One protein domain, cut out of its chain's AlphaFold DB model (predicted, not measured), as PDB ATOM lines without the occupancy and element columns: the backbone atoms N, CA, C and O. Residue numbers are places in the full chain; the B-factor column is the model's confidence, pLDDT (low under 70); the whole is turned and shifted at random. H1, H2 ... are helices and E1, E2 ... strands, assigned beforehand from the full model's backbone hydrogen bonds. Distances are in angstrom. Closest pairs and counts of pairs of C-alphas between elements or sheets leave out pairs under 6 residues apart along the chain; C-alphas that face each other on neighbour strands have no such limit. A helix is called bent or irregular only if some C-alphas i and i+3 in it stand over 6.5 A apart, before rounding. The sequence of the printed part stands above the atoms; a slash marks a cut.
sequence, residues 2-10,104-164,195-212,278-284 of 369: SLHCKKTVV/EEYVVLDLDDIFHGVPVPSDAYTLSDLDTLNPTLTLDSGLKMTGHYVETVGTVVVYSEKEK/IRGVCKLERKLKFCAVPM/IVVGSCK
ATOM      1  N   SER A   2     601.853 323.753 473.088       42.88
ATOM      2  CA  SER A   2     602.670 322.899 472.200       42.88
ATOM      3  C   SER A   2     603.007 321.591 472.912       42.88
ATOM      4  O   SER A   2     603.522 321.627 474.030       42.88
ATOM      5  N   LEU A   3     602.671 320.454 472.301       56.66
ATOM      6  CA  LEU A   3     602.708 319.137 472.933       56.66
ATOM      7  C   LEU A   3     603.742 318.230 472.273       56.66
ATOM      8  O   LEU A   3     603.834 318.160 471.049       56.66
ATOM      9  N   HIS A   4     604.493 317.514 473.111       49.50
ATOM     10  CA  HIS A   4     605.365 316.421 472.693       49.50
ATOM     11  C   HIS A   4     604.644 315.111 472.991       49.50
ATOM     12  O   HIS A   4     604.496 314.725 474.151       49.50
ATOM     13  N   CYS A   5     604.173 314.436 471.953       48.81
ATOM     14  CA  CYS A   5     603.418 313.202 472.112       48.81
ATOM     15  C   CYS A   5     604.341 311.983 471.979       48.81
ATOM     16  O   CYS A   5     605.269 311.962 471.169       48.81
ATOM     17  N   LYS A   6     604.077 310.934 472.765       52.25
ATOM     18  CA  LYS A   6     604.709 309.625 472.569       52.25
ATOM     19  C   LYS A   6     603.899 308.836 471.551       52.25
ATOM     20  O   LYS A   6     602.721 308.578 471.771       52.25
ATOM     21  N   LYS A   7     604.549 308.418 470.466       55.97
ATOM     22  CA  LYS A   7     603.942 307.558 469.452       55.97
ATOM     23  C   LYS A   7     603.619 306.192 470.058       55.97
ATOM     24  O   LYS A   7     604.526 305.435 470.394       55.97
ATOM     25  N   THR A   8     602.335 305.869 470.139       55.78
ATOM     26  CA  THR A   8     601.867 304.492 470.317       55.78
ATOM     27  C   THR A   8     601.139 304.109 469.042       55.78
ATOM     28  O   THR A   8     600.142 304.739 468.695       55.78
ATOM     29  N   VAL A   9     601.681 303.133 468.313       50.25
ATOM     30  CA  VAL A   9     601.031 302.588 467.117       50.25
ATOM     31  C   VAL A   9     600.005 301.572 467.592       50.25
ATOM     32  O   VAL A   9     600.373 300.582 468.224       50.25
ATOM     33  N   VAL A  10     598.732 301.828 467.310       52.06
ATOM     34  CA  VAL A  10     597.652 300.873 467.557       52.06
ATOM     35  C   VAL A  10     597.271 300.267 466.214       52.06
ATOM     36  O   VAL A  10     596.893 300.983 465.293       52.06
ATOM     37  N   GLU A 104     594.636 312.521 482.113       83.00
ATOM     38  CA  GLU A 104     595.242 312.208 480.821       83.00
ATOM     39  C   GLU A 104     594.152 312.162 479.749       83.00
ATOM     40  O   GLU A 104     593.354 311.224 479.695       83.00
ATOM     41  N   GLU A 105     594.146 313.144 478.850       85.44
ATOM     42  CA  GLU A 105     593.270 313.121 477.681       85.44
ATOM     43  C   GLU A 105     593.965 312.410 476.512       85.44
ATOM     44  O   GLU A 105     595.144 312.641 476.210       85.44
ATOM     45  N   TYR A 106     593.220 311.533 475.843       88.88
ATOM     46  CA  TYR A 106     593.680 310.757 474.698       88.88
ATOM     47  C   TYR A 106     592.945 311.204 473.435       88.88
ATOM     48  O   TYR A 106     591.747 311.460 473.468       88.88
ATOM     49  N   VAL A 107     593.641 311.251 472.298       91.00
ATOM     50  CA  VAL A 107     593.037 311.578 470.996       91.00
ATOM     51  C   VAL A 107     593.558 310.620 469.924       91.00
ATOM     52  O   VAL A 107     594.751 310.306 469.889       91.00
ATOM     53  N   VAL A 108     592.665 310.168 469.036       92.94
ATOM     54  CA  VAL A 108     593.014 309.407 467.823       92.94
ATOM     55  C   VAL A 108     593.401 310.373 466.711       92.94
ATOM     56  O   VAL A 108     592.592 311.223 466.339       92.94
ATOM     57  N   LEU A 109     594.599 310.219 466.147       94.38
ATOM     58  CA  LEU A 109     595.013 310.940 464.943       94.38
ATOM     59  C   LEU A 109     594.776 310.059 463.709       94.38
ATOM     60  O   LEU A 109     595.325 308.963 463.618       94.38
ATOM     61  N   ASP A 110     593.973 310.555 462.774       93.00
ATOM     62  CA  ASP A 110     593.688 309.951 461.474       93.00
ATOM     63  C   ASP A 110     594.553 310.638 460.407       93.00
ATOM     64  O   ASP A 110     594.399 311.833 460.119       93.00
ATOM     65  N   LEU A 111     595.519 309.874 459.891       92.56
ATOM     66  CA  LEU A 111     596.558 310.320 458.961       92.56
ATOM     67  C   LEU A 111     596.502 309.577 457.614       92.56
ATOM     68  O   LEU A 111     597.400 309.743 456.780       92.56
ATOM     69  N   ASP A 112     595.470 308.764 457.393       88.75
ATOM     70  CA  ASP A 112     595.376 307.863 456.239       88.75
ATOM     71  C   ASP A 112     595.318 308.622 454.912       88.75
ATOM     72  O   ASP A 112     595.937 308.213 453.928       88.75
ATOM     73  N   ASP A 113     594.656 309.779 454.905       88.44
ATOM     74  CA  ASP A 113     594.539 310.638 453.724       88.44
ATOM     75  C   ASP A 113     595.882 311.253 453.290       88.44
ATOM     76  O   ASP A 113     596.000 311.704 452.154       88.44
ATOM     77  N   ILE A 114     596.891 311.287 454.171       88.88
ATOM     78  CA  ILE A 114     598.219 311.837 453.858       88.88
ATOM     79  C   ILE A 114     599.212 310.736 453.517       88.88
ATOM     80  O   ILE A 114     599.972 310.864 452.557       88.88
ATOM     81  N   PHE A 115     599.249 309.672 454.319       87.88
ATOM     82  CA  PHE A 115     600.260 308.632 454.155       87.88
ATOM     83  C   PHE A 115     599.797 307.477 453.271       87.88
ATOM     84  O   PHE A 115     600.646 306.724 452.812       87.88
ATOM     85  N   HIS A 116     598.500 307.329 452.978       88.06
ATOM     86  CA  HIS A 116     597.967 306.275 452.103       88.06
ATOM     87  C   HIS A 116     598.515 304.873 452.444       88.06
ATOM     88  O   HIS A 116     598.973 304.135 451.572       88.06
ATOM     89  N   GLY A 117     598.540 304.532 453.736       83.56
ATOM     90  CA  GLY A 117     599.079 303.263 454.240       83.56
ATOM     91  C   GLY A 117     600.609 303.199 454.358       83.56
ATOM     92  O   GLY A 117     601.141 302.221 454.885       83.56
ATOM     93  N   VAL A 118     601.342 304.232 453.931       84.75
ATOM     94  CA  VAL A 118     602.774 304.361 454.232       84.75
ATOM     95  C   VAL A 118     602.943 304.476 455.753       84.75
ATOM     96  O   VAL A 118     602.187 305.200 456.405       84.75
ATOM     97  N   PRO A 119     603.904 303.763 456.364       85.06
ATOM     98  CA  PRO A 119     604.205 303.914 457.781       85.06
ATOM     99  C   PRO A 119     604.436 305.380 458.143       85.06
ATOM    100  O   PRO A 119     605.290 306.039 457.546       85.06
ATOM    101  N   VAL A 120     603.700 305.878 459.140       84.56
ATOM    102  CA  VAL A 120     603.945 307.211 459.698       84.56
ATOM    103  C   VAL A 120     605.403 307.235 460.165       84.56
ATOM    104  O   VAL A 120     605.809 306.303 460.876       84.56
ATOM    105  N   PRO A 121     606.201 308.256 459.808       83.50
ATOM    106  CA  PRO A 121     607.584 308.363 460.250       83.50
ATOM    107  C   PRO A 121     607.693 308.195 461.768       83.50
ATOM    108  O   PRO A 121     606.791 308.562 462.525       83.50
ATOM    109  N   SER A 122     608.776 307.584 462.242       80.06
ATOM    110  CA  SER A 122     609.071 307.525 463.687       80.06
ATOM    111  C   SER A 122     609.650 308.837 464.220       80.06
ATOM    112  O   SER A 122     610.077 308.887 465.371       80.06
ATOM    113  N   ASP A 123     609.669 309.863 463.376       75.50
ATOM    114  CA  ASP A 123     610.127 311.206 463.688       75.50
ATOM    115  C   ASP A 123     609.279 311.816 464.806       75.50
ATOM    116  O   ASP A 123     608.122 311.424 465.025       75.50
ATOM    117  N   ALA A 124     609.853 312.774 465.535       82.94
ATOM    118  CA  ALA A 124     609.061 313.512 466.491       82.94
ATOM    119  C   ALA A 124     608.032 314.354 465.728       82.94
ATOM    120  O   ALA A 124     608.216 314.797 464.588       82.94
ATOM    121  N   TYR A 125     606.885 314.513 466.366       91.25
ATOM    122  CA  TYR A 125     605.833 315.375 465.882       91.25
ATOM    123  C   TYR A 125     605.401 316.287 467.014       91.25
ATOM    124  O   TYR A 125     605.381 315.905 468.186       91.25
ATOM    125  N   THR A 126     605.073 317.514 466.640       93.19
ATOM    126  CA  THR A 126     604.559 318.535 467.539       93.19
ATOM    127  C   THR A 126     603.106 318.788 467.192       93.19
ATOM    128  O   THR A 126     602.777 319.087 466.042       93.19
ATOM    129  N   LEU A 127     602.248 318.673 468.197       94.00
ATOM    130  CA  LEU A 127     600.829 318.974 468.090       94.00
ATOM    131  C   LEU A 127     600.578 320.320 468.778       94.00
ATOM    132  O   LEU A 127     600.941 320.501 469.944       94.00
ATOM    133  N   SER A 128     600.008 321.277 468.054       94.75
ATOM    134  CA  SER A 128     599.639 322.593 468.574       94.75
ATOM    135  C   SER A 128     598.172 322.898 468.316       94.75
ATOM    136  O   SER A 128     597.517 322.246 467.505       94.75
ATOM    137  N   ASP A 129     597.667 323.911 469.017       95.50
ATOM    138  CA  ASP A 129     596.341 324.486 468.773       95.50
ATOM    139  C   ASP A 129     595.187 323.478 468.944       95.50
ATOM    140  O   ASP A 129     594.162 323.581 468.271       95.50
ATOM    141  N   LEU A 130     595.347 322.498 469.846       93.62
ATOM    142  CA  LEU A 130     594.290 321.544 470.222       93.62
ATOM    143  C   LEU A 130     593.064 322.214 470.851       93.62
ATOM    144  O   LEU A 130     591.963 321.687 470.806       93.62
ATOM    145  N   ASP A 131     593.246 323.395 471.422       93.19
ATOM    146  CA  ASP A 131     592.181 324.245 471.943       93.19
ATOM    147  C   ASP A 131     591.383 324.958 470.834       93.19
ATOM    148  O   ASP A 131     590.428 325.682 471.109       93.19
ATOM    149  N   THR A 132     591.756 324.761 469.568       94.69
ATOM    150  CA  THR A 132     591.112 325.393 468.415       94.69
ATOM    151  C   THR A 132     590.359 324.377 467.562       94.69
ATOM    152  O   THR A 132     590.618 323.180 467.601       94.69
ATOM    153  N   LEU A 133     589.459 324.859 466.701       94.06
ATOM    154  CA  LEU A 133     588.768 324.005 465.723       94.06
ATOM    155  C   LEU A 133     589.705 323.410 464.656       94.06
ATOM    156  O   LEU A 133     589.308 322.477 463.957       94.06
ATOM    157  N   ASN A 134     590.913 323.967 464.512       95.38
ATOM    158  CA  ASN A 134     591.870 323.634 463.459       95.38
ATOM    159  C   ASN A 134     593.262 323.354 464.052       95.38
ATOM    160  O   ASN A 134     594.195 324.134 463.823       95.38
ATOM    161  N   PRO A 135     593.414 322.267 464.827       96.31
ATOM    162  CA  PRO A 135     594.694 321.883 465.402       96.31
ATOM    163  C   PRO A 135     595.760 321.703 464.326       96.31
ATOM    164  O   PRO A 135     595.479 321.362 463.179       96.31
ATOM    165  N   THR A 136     597.015 321.913 464.692       95.56
ATOM    166  CA  THR A 136     598.141 321.810 463.767       95.56
ATOM    167  C   THR A 136     599.051 320.662 464.182       95.56
ATOM    168  O   THR A 136     599.510 320.599 465.319       95.56
ATOM    169  N   LEU A 137     599.372 319.786 463.231       94.62
ATOM    170  CA  LEU A 137     600.402 318.762 463.376       94.62
ATOM    171  C   LEU A 137     601.612 319.172 462.545       94.62
ATOM    172  O   LEU A 137     601.496 319.427 461.347       94.62
ATOM    173  N   THR A 138     602.772 319.245 463.185       93.44
ATOM    174  CA  THR A 138     604.049 319.512 462.519       93.44
ATOM    175  C   THR A 138     604.968 318.324 462.736       93.44
ATOM    176  O   THR A 138     605.281 317.991 463.877       93.44
ATOM    177  N   LEU A 139     605.390 317.681 461.653       91.69
ATOM    178  CA  LEU A 139     606.422 316.645 461.695       91.69
ATOM    179  C   LEU A 139     607.809 317.299 461.694       91.69
ATOM    180  O   LEU A 139     607.972 318.383 461.130       91.69
ATOM    181  N   ASP A 140     608.825 316.631 462.243       87.88
ATOM    182  CA  ASP A 140     610.213 317.134 462.240       87.88
ATOM    183  C   ASP A 140     610.754 317.445 460.834       87.88
ATOM    184  O   ASP A 140     611.630 318.294 460.672       87.88
ATOM    185  N   SER A 141     610.206 316.805 459.797       86.69
ATOM    186  CA  SER A 141     610.511 317.097 458.391       86.69
ATOM    187  C   SER A 141     610.087 318.502 457.939       86.69
ATOM    188  O   SER A 141     610.378 318.902 456.812       86.69
ATOM    189  N   GLY A 142     609.387 319.253 458.795       89.06
ATOM    190  CA  GLY A 142     608.791 320.548 458.485       89.06
ATOM    191  C   GLY A 142     607.438 320.437 457.783       89.06
ATOM    192  O   GLY A 142     606.842 321.464 457.455       89.06
ATOM    193  N   LEU A 143     606.930 319.219 457.557       89.19
ATOM    194  CA  LEU A 143     605.591 319.019 457.014       89.19
ATOM    195  C   LEU A 143     604.554 319.479 458.043       89.19
ATOM    196  O   LEU A 143     604.461 318.921 459.138       89.19
ATOM    197  N   LYS A 144     603.778 320.497 457.667       93.38
ATOM    198  CA  LYS A 144     602.705 321.067 458.481       93.38
ATOM    199  C   LYS A 144     601.348 320.646 457.931       93.38
ATOM    200  O   LYS A 144     601.090 320.748 456.733       93.38
ATOM    201  N   MET A 145     600.479 320.193 458.820       94.62
ATOM    202  CA  MET A 145     599.162 319.657 458.506       94.62
ATOM    203  C   MET A 145     598.128 320.315 459.411       94.62
ATOM    204  O   MET A 145     598.407 320.593 460.581       94.62
ATOM    205  N   THR A 146     596.937 320.554 458.874       96.06
ATOM    206  CA  THR A 146     595.811 321.096 459.639       96.06
ATOM    207  C   THR A 146     594.821 319.976 459.901       96.06
ATOM    208  O   THR A 146     594.436 319.247 458.989       96.06
ATOM    209  N   GLY A 147     594.480 319.802 461.168       96.31
ATOM    210  CA  GLY A 147     593.529 318.825 461.657       96.31
ATOM    211  C   GLY A 147     592.144 319.430 461.801       96.31
ATOM    212  O   GLY A 147     591.997 320.634 461.991       96.31
ATOM    213  N   HIS A 148     591.138 318.571 461.753       96.12
ATOM    214  CA  HIS A 148     589.762 318.889 462.098       96.12
ATOM    215  C   HIS A 148     589.220 317.800 463.020       96.12
ATOM    216  O   HIS A 148     589.454 316.609 462.796       96.12
ATOM    217  N   TYR A 149     588.484 318.207 464.049       95.50
ATOM    218  CA  TYR A 149     587.775 317.272 464.913       95.50
ATOM    219  C   TYR A 149     586.598 316.663 464.149       95.50
ATOM    220  O   TYR A 149     585.747 317.381 463.621       95.50
ATOM    221  N   VAL A 150     586.549 315.337 464.100       95.31
ATOM    222  CA  VAL A 150     585.468 314.569 463.485       95.31
ATOM    223  C   VAL A 150     584.883 313.650 464.547       95.31
ATOM    224  O   VAL A 150     585.607 312.871 465.171       95.31
ATOM    225  N   GLU A 151     583.573 313.744 464.759       94.12
ATOM    226  CA  GLU A 151     582.850 312.813 465.626       94.12
ATOM    227  C   GLU A 151     582.842 311.424 464.992       94.12
ATOM    228  O   GLU A 151     582.564 311.260 463.799       94.12
ATOM    229  N   THR A 152     583.205 310.413 465.776       91.00
ATOM    230  CA  THR A 152     583.189 309.030 465.311       91.00
ATOM    231  C   THR A 152     581.773 308.482 465.393       91.00
ATOM    232  O   THR A 152     581.040 308.735 466.345       91.00
ATOM    233  N   VAL A 153     581.379 307.677 464.405       92.50
ATOM    234  CA  VAL A 153     580.159 306.876 464.532       92.50
ATOM    235  C   VAL A 153     580.479 305.704 465.456       92.50
ATOM    236  O   VAL A 153     581.126 304.745 465.043       92.50
ATOM    237  N   GLY A 154     580.051 305.808 466.713       91.88
ATOM    238  CA  GLY A 154     580.339 304.829 467.763       91.88
ATOM    239  C   GLY A 154     581.510 305.233 468.662       91.88
ATOM    240  O   GLY A 154     582.018 306.351 468.590       91.88
ATOM    241  N   THR A 155     581.918 304.307 469.529       89.12
ATOM    242  CA  THR A 155     582.978 304.519 470.523       89.12
ATOM    243  C   THR A 155     584.235 303.758 470.121       89.12
ATOM    244  O   THR A 155     584.200 302.538 469.957       89.12
ATOM    245  N   VAL A 156     585.361 304.457 470.020       89.25
ATOM    246  CA  VAL A 156     586.677 303.838 469.843       89.25
ATOM    247  C   VAL A 156     587.215 303.446 471.214       89.25
ATOM    248  O   VAL A 156     587.320 304.286 472.106       89.25
ATOM    249  N   VAL A 157     587.562 302.173 471.397       89.06
ATOM    250  CA  VAL A 157     588.149 301.671 472.647       89.06
ATOM    251  C   VAL A 157     589.617 301.354 472.411       89.06
ATOM    252  O   VAL A 157     589.953 300.477 471.618       89.06
ATOM    253  N   VAL A 158     590.499 302.074 473.099       89.00
ATOM    254  CA  VAL A 158     591.946 301.896 472.958       89.00
ATOM    255  C   VAL A 158     592.439 300.927 474.019       89.00
ATOM    256  O   VAL A 158     592.144 301.081 475.206       89.00
ATOM    257  N   TYR A 159     593.240 299.951 473.604       88.38
ATOM    258  CA  TYR A 159     593.893 299.005 474.499       88.38
ATOM    259  C   TYR A 159     595.408 299.172 474.433       88.38
ATOM    260  O   TYR A 159     595.984 299.365 473.366       88.38
ATOM    261  N   SER A 160     596.058 299.066 475.587       86.62
ATOM    262  CA  SER A 160     597.508 298.980 475.690       86.62
ATOM    263  C   SER A 160     597.895 297.543 475.999       86.62
ATOM    264  O   SER A 160     597.388 296.921 476.939       86.62
ATOM    265  N   GLU A 161     598.808 297.014 475.198       85.56
ATOM    266  CA  GLU A 161     599.478 295.763 475.494       85.56
ATOM    267  C   GLU A 161     600.732 296.089 476.303       85.56
ATOM    268  O   GLU A 161     601.669 296.710 475.802       85.56
ATOM    269  N   LYS A 162     600.745 295.708 477.581       78.62
ATOM    270  CA  LYS A 162     601.975 295.735 478.372       78.62
ATOM    271  C   LYS A 162     602.502 294.315 478.437       78.62
ATOM    272  O   LYS A 162     601.837 293.426 478.978       78.62
ATOM    273  N   GLU A 163     603.705 294.103 477.911       71.50
ATOM    274  CA  GLU A 163     604.455 292.901 478.239       71.50
ATOM    275  C   GLU A 163     604.690 292.938 479.745       71.50
ATOM    276  O   GLU A 163     605.367 293.817 480.278       71.50
ATOM    277  N   LYS A 164     604.026 292.028 480.461       64.62
ATOM    278  CA  LYS A 164     604.308 291.832 481.871       64.62
ATOM    279  C   LYS A 164     605.715 291.259 481.919       64.62
ATOM    280  O   LYS A 164     605.883 290.052 481.752       64.62
ATOM    281  N   ILE A 195     596.348 292.622 478.339       83.88
ATOM    282  CA  ILE A 195     595.676 293.730 477.659       83.88
ATOM    283  C   ILE A 195     595.012 294.606 478.731       83.88
ATOM    284  O   ILE A 195     594.312 294.089 479.604       83.88
ATOM    285  N   ARG A 196     595.244 295.923 478.700       86.12
ATOM    286  CA  ARG A 196     594.591 296.902 479.585       86.12
ATOM    287  C   ARG A 196     593.876 297.950 478.734       86.12
ATOM    288  O   ARG A 196     594.516 298.580 477.896       86.12
ATOM    289  N   GLY A 197     592.580 298.153 478.970       85.94
ATOM    290  CA  GLY A 197     591.850 299.283 478.385       85.94
ATOM    291  C   GLY A 197     592.460 300.610 478.840       85.94
ATOM    292  O   GLY A 197     592.782 300.762 480.018       85.94
ATOM    293  N   VAL A 198     592.674 301.523 477.897       85.88
ATOM    294  CA  VAL A 198     593.269 302.846 478.123       85.88
ATOM    295  C   VAL A 198     592.163 303.882 478.232       85.88
ATOM    296  O   VAL A 198     592.019 304.509 479.273       85.88
ATOM    297  N   CYS A 199     591.351 304.024 477.185       87.31
ATOM    298  CA  CYS A 199     590.330 305.060 477.106       87.31
ATOM    299  C   CYS A 199     589.214 304.687 476.120       87.31
ATOM    300  O   CYS A 199     589.345 303.756 475.315       87.31
ATOM    301  N   LYS A 200     588.108 305.431 476.214       88.19
ATOM    302  CA  LYS A 200     586.988 305.427 475.270       88.19
ATOM    303  C   LYS A 200     586.928 306.797 474.610       88.19
ATOM    304  O   LYS A 200     586.943 307.799 475.314       88.19
ATOM    305  N   LEU A 201     586.889 306.829 473.284       89.44
ATOM    306  CA  LEU A 201     586.973 308.052 472.494       89.44
ATOM    307  C   LEU A 201     585.782 308.139 471.544       89.44
ATOM    308  O   LEU A 201     585.417 307.153 470.905       89.44
ATOM    309  N   GLU A 202     585.195 309.327 471.450       90.75
ATOM    310  CA  GLU A 202     584.045 309.625 470.576       90.75
ATOM    311  C   GLU A 202     584.410 310.607 469.452       90.75
ATOM    312  O   GLU A 202     583.586 310.981 468.614       90.75
ATOM    313  N   ARG A 203     585.666 311.062 469.436       92.44
ATOM    314  CA  ARG A 203     586.194 312.015 468.463       92.44
ATOM    315  C   ARG A 203     587.569 311.578 467.988       92.44
ATOM    316  O   ARG A 203     588.363 311.026 468.750       92.44
ATOM    317  N   LYS A 204     587.851 311.873 466.723       94.00
ATOM    318  CA  LYS A 204     589.170 311.721 466.107       94.00
ATOM    319  C   LYS A 204     589.602 313.017 465.433       94.00
ATOM    320  O   LYS A 204     588.770 313.792 464.966       94.00
ATOM    321  N   LEU A 205     590.908 313.239 465.369       95.69
ATOM    322  CA  LEU A 205     591.517 314.333 464.625       95.69
ATOM    323  C   LEU A 205     591.853 313.854 463.222       95.69
ATOM    324  O   LEU A 205     592.769 313.054 463.054       95.69
ATOM    325  N   LYS A 206     591.145 314.363 462.218       95.69
ATOM    326  CA  LYS A 206     591.445 314.077 460.819       95.69
ATOM    327  C   LYS A 206     592.345 315.161 460.254       95.69
ATOM    328  O   LYS A 206     591.934 316.318 460.200       95.69
ATOM    329  N   PHE A 207     593.554 314.796 459.842       95.44
ATOM    330  CA  PHE A 207     594.475 315.748 459.236       95.44
ATOM    331  C   PHE A 207     594.333 315.806 457.726       95.44
ATOM    332  O   PHE A 207     594.088 314.803 457.062       95.44
ATOM    333  N   CYS A 208     594.566 317.001 457.196       93.19
ATOM    334  CA  CYS A 208     594.720 317.271 455.780       93.19
ATOM    335  C   CYS A 208     596.073 317.957 455.559       93.19
ATOM    336  O   CYS A 208     596.489 318.825 456.338       93.19
ATOM    337  N   ALA A 209     596.770 317.583 454.486       90.12
ATOM    338  CA  ALA A 209     597.956 318.313 454.058       90.12
ATOM    339  C   ALA A 209     597.553 319.741 453.668       90.12
ATOM    340  O   ALA A 209     596.601 319.937 452.911       90.12
ATOM    341  N   VAL A 210     598.270 320.740 454.187       83.44
ATOM    342  CA  VAL A 210     598.046 322.124 453.767       83.44
ATOM    343  C   VAL A 210     598.653 322.272 452.369       83.44
ATOM    344  O   VAL A 210     599.859 322.054 452.220       83.44
ATOM    345  N   PRO A 211     597.862 322.605 451.335       72.56
ATOM    346  CA  PRO A 211     598.412 322.846 450.012       72.56
ATOM    347  C   PRO A 211     599.374 324.033 450.111       72.56
ATOM    348  O   PRO A 211     599.047 325.080 450.666       72.56
ATOM    349  N   MET A 212     600.594 323.858 449.610       62.34
ATOM    350  CA  MET A 212     601.711 324.793 449.795       62.34
ATOM    351  C   MET A 212     601.566 326.097 448.976       62.34
ATOM    352  O   MET A 212     602.562 326.760 448.700       62.34
ATOM    353  N   ILE A 278     596.409 304.245 463.551       60.16
ATOM    354  CA  ILE A 278     595.984 305.039 464.697       60.16
ATOM    355  C   ILE A 278     597.216 305.389 465.533       60.16
ATOM    356  O   ILE A 278     597.837 304.531 466.170       60.16
ATOM    357  N   VAL A 279     597.559 306.675 465.542       63.88
ATOM    358  CA  VAL A 279     598.515 307.235 466.499       63.88
ATOM    359  C   VAL A 279     597.723 307.790 467.672       63.88
ATOM    360  O   VAL A 279     596.921 308.710 467.507       63.88
ATOM    361  N   VAL A 280     597.949 307.230 468.859       65.69
ATOM    362  CA  VAL A 280     597.358 307.738 470.101       65.69
ATOM    363  C   VAL A 280     598.364 308.663 470.776       65.69
ATOM    364  O   VAL A 280     599.444 308.223 471.174       65.69
ATOM    365  N   GLY A 281     598.014 309.943 470.891       58.69
ATOM    366  CA  GLY A 281     598.738 310.903 471.722       58.69
ATOM    367  C   GLY A 281     598.075 311.018 473.092       58.69
ATOM    368  O   GLY A 281     596.851 311.093 473.161       58.69
ATOM    369  N   SER A 282     598.869 311.041 474.164       56.50
ATOM    370  CA  SER A 282     598.406 311.488 475.479       56.50
ATOM    371  C   SER A 282     598.830 312.937 475.709       56.50
ATOM    372  O   SER A 282     599.967 313.323 475.409       56.50
ATOM    373  N   CYS A 283     597.905 313.745 476.217       46.34
ATOM    374  CA  CYS A 283     598.162 315.108 476.651       46.34
ATOM    375  C   CYS A 283     598.073 315.174 478.176       46.34
ATOM    376  O   CYS A 283     597.154 314.619 478.771       46.34
ATOM    377  N   LYS A 284     599.029 315.866 478.800       51.84
ATOM    378  CA  LYS A 284     598.954 316.235 480.211       51.84
ATOM    379  C   LYS A 284     598.479 317.682 480.269       51.84
ATOM    380  O   LYS A 284     599.281 318.594 480.053       51.84
TER     381      LYS A 284
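This is residues 2 to 10, 104 to 164, 195 to 212 and 278 to 284 of the 369 residues of the protein "TFIIIC_sub6 domain-containing protein" of Physcomitrium patens (UniProt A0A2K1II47). One strongly twisted sheet of eight strands is curled like part of a barrel and folded back on itself, with E1, E4 and E5 facing E7, E3, E8 and E2. Two long bent strands side by side, E6 and E7, run along the whole, and the short helix H1 lies beside the strands. The printed part has 95 residues, with eight named strands and one named helix in the order E1, E2, E3, H1, E4, E5, E6, E7, E8. Across the mixed sheet the order is E1, E4, E5, E6, E7, E3, E8, E2, and the class is mostly strand. The whole is compact, with a radius of gyration of the C-alphas of 13.3 A, yet elongated in outline, spanning 44 by 27 by 27 A.

E1 is residues 2 to 4, 7.0 A long, beginning at C-alpha 2 (602.670, 322.899, 472.200). E2 is residues 8 to 10, 6.2 A, and E3 residues 104 to 110, 19.5 A. H1 is residues 112 to 115, 5.4 A. E4 is residues 125 to 128, 9.9 A, and E5 residues 136 to 139, 10.0 A. E6 is residues 144 to 162, 32.2 A, and bends by 110 degrees at residue 153. E7 is residues 195 to 209, 34.2 A, and bends by 76 degrees at residue 202. E8 is residues 278 to 284, 19.4 A, ending at C-alpha 284 (598.954, 316.235, 480.211).

In the folded sheet, one sheet bent back into two leaves that face each other, E6 is the hinge. Edge strand E1 is antiparallel to E4, with N 3 and O 127 2.9 A apart. E4, E5 and E6 form a meander, each strand the antiparallel neighbour of the one before; N 126 and O 138 are 2.8 A apart, and N 145 and O 137 2.8 A. E6 and E7 are antiparallel, with N 148 and O 206 2.8 A apart. E7 and E3 are parallel, with N 205 and O 108 2.8 A apart. E3 and E8 are antiparallel, with N 283 and O 105 3.0 A apart. E8 is antiparallel to the other edge strand, E2, with N 10 and O 278 3.1 A apart. H1 is on the sheet, over none of its strands; its closest C-alpha pair with E7 is Ile 114 and Ala 209, 6.5 A. H1 is too short for an O i to N i+4 pair, and its one O i to N i+3 pair is not within range.

The C-alphas farthest apart are those of Lys 164 and Met 212, 46.1 A. Residues 11 to 103, 165 to 194 and 213 to 277 are not printed; the C-alpha gaps across these cuts are 17.6, 9.8 and 25.4 A. Of the links that are printed whole, none is long. Mean pLDDT of the printed part is 83.1; residues 2 to 10, 164, 212 and 278 to 284 are under 70.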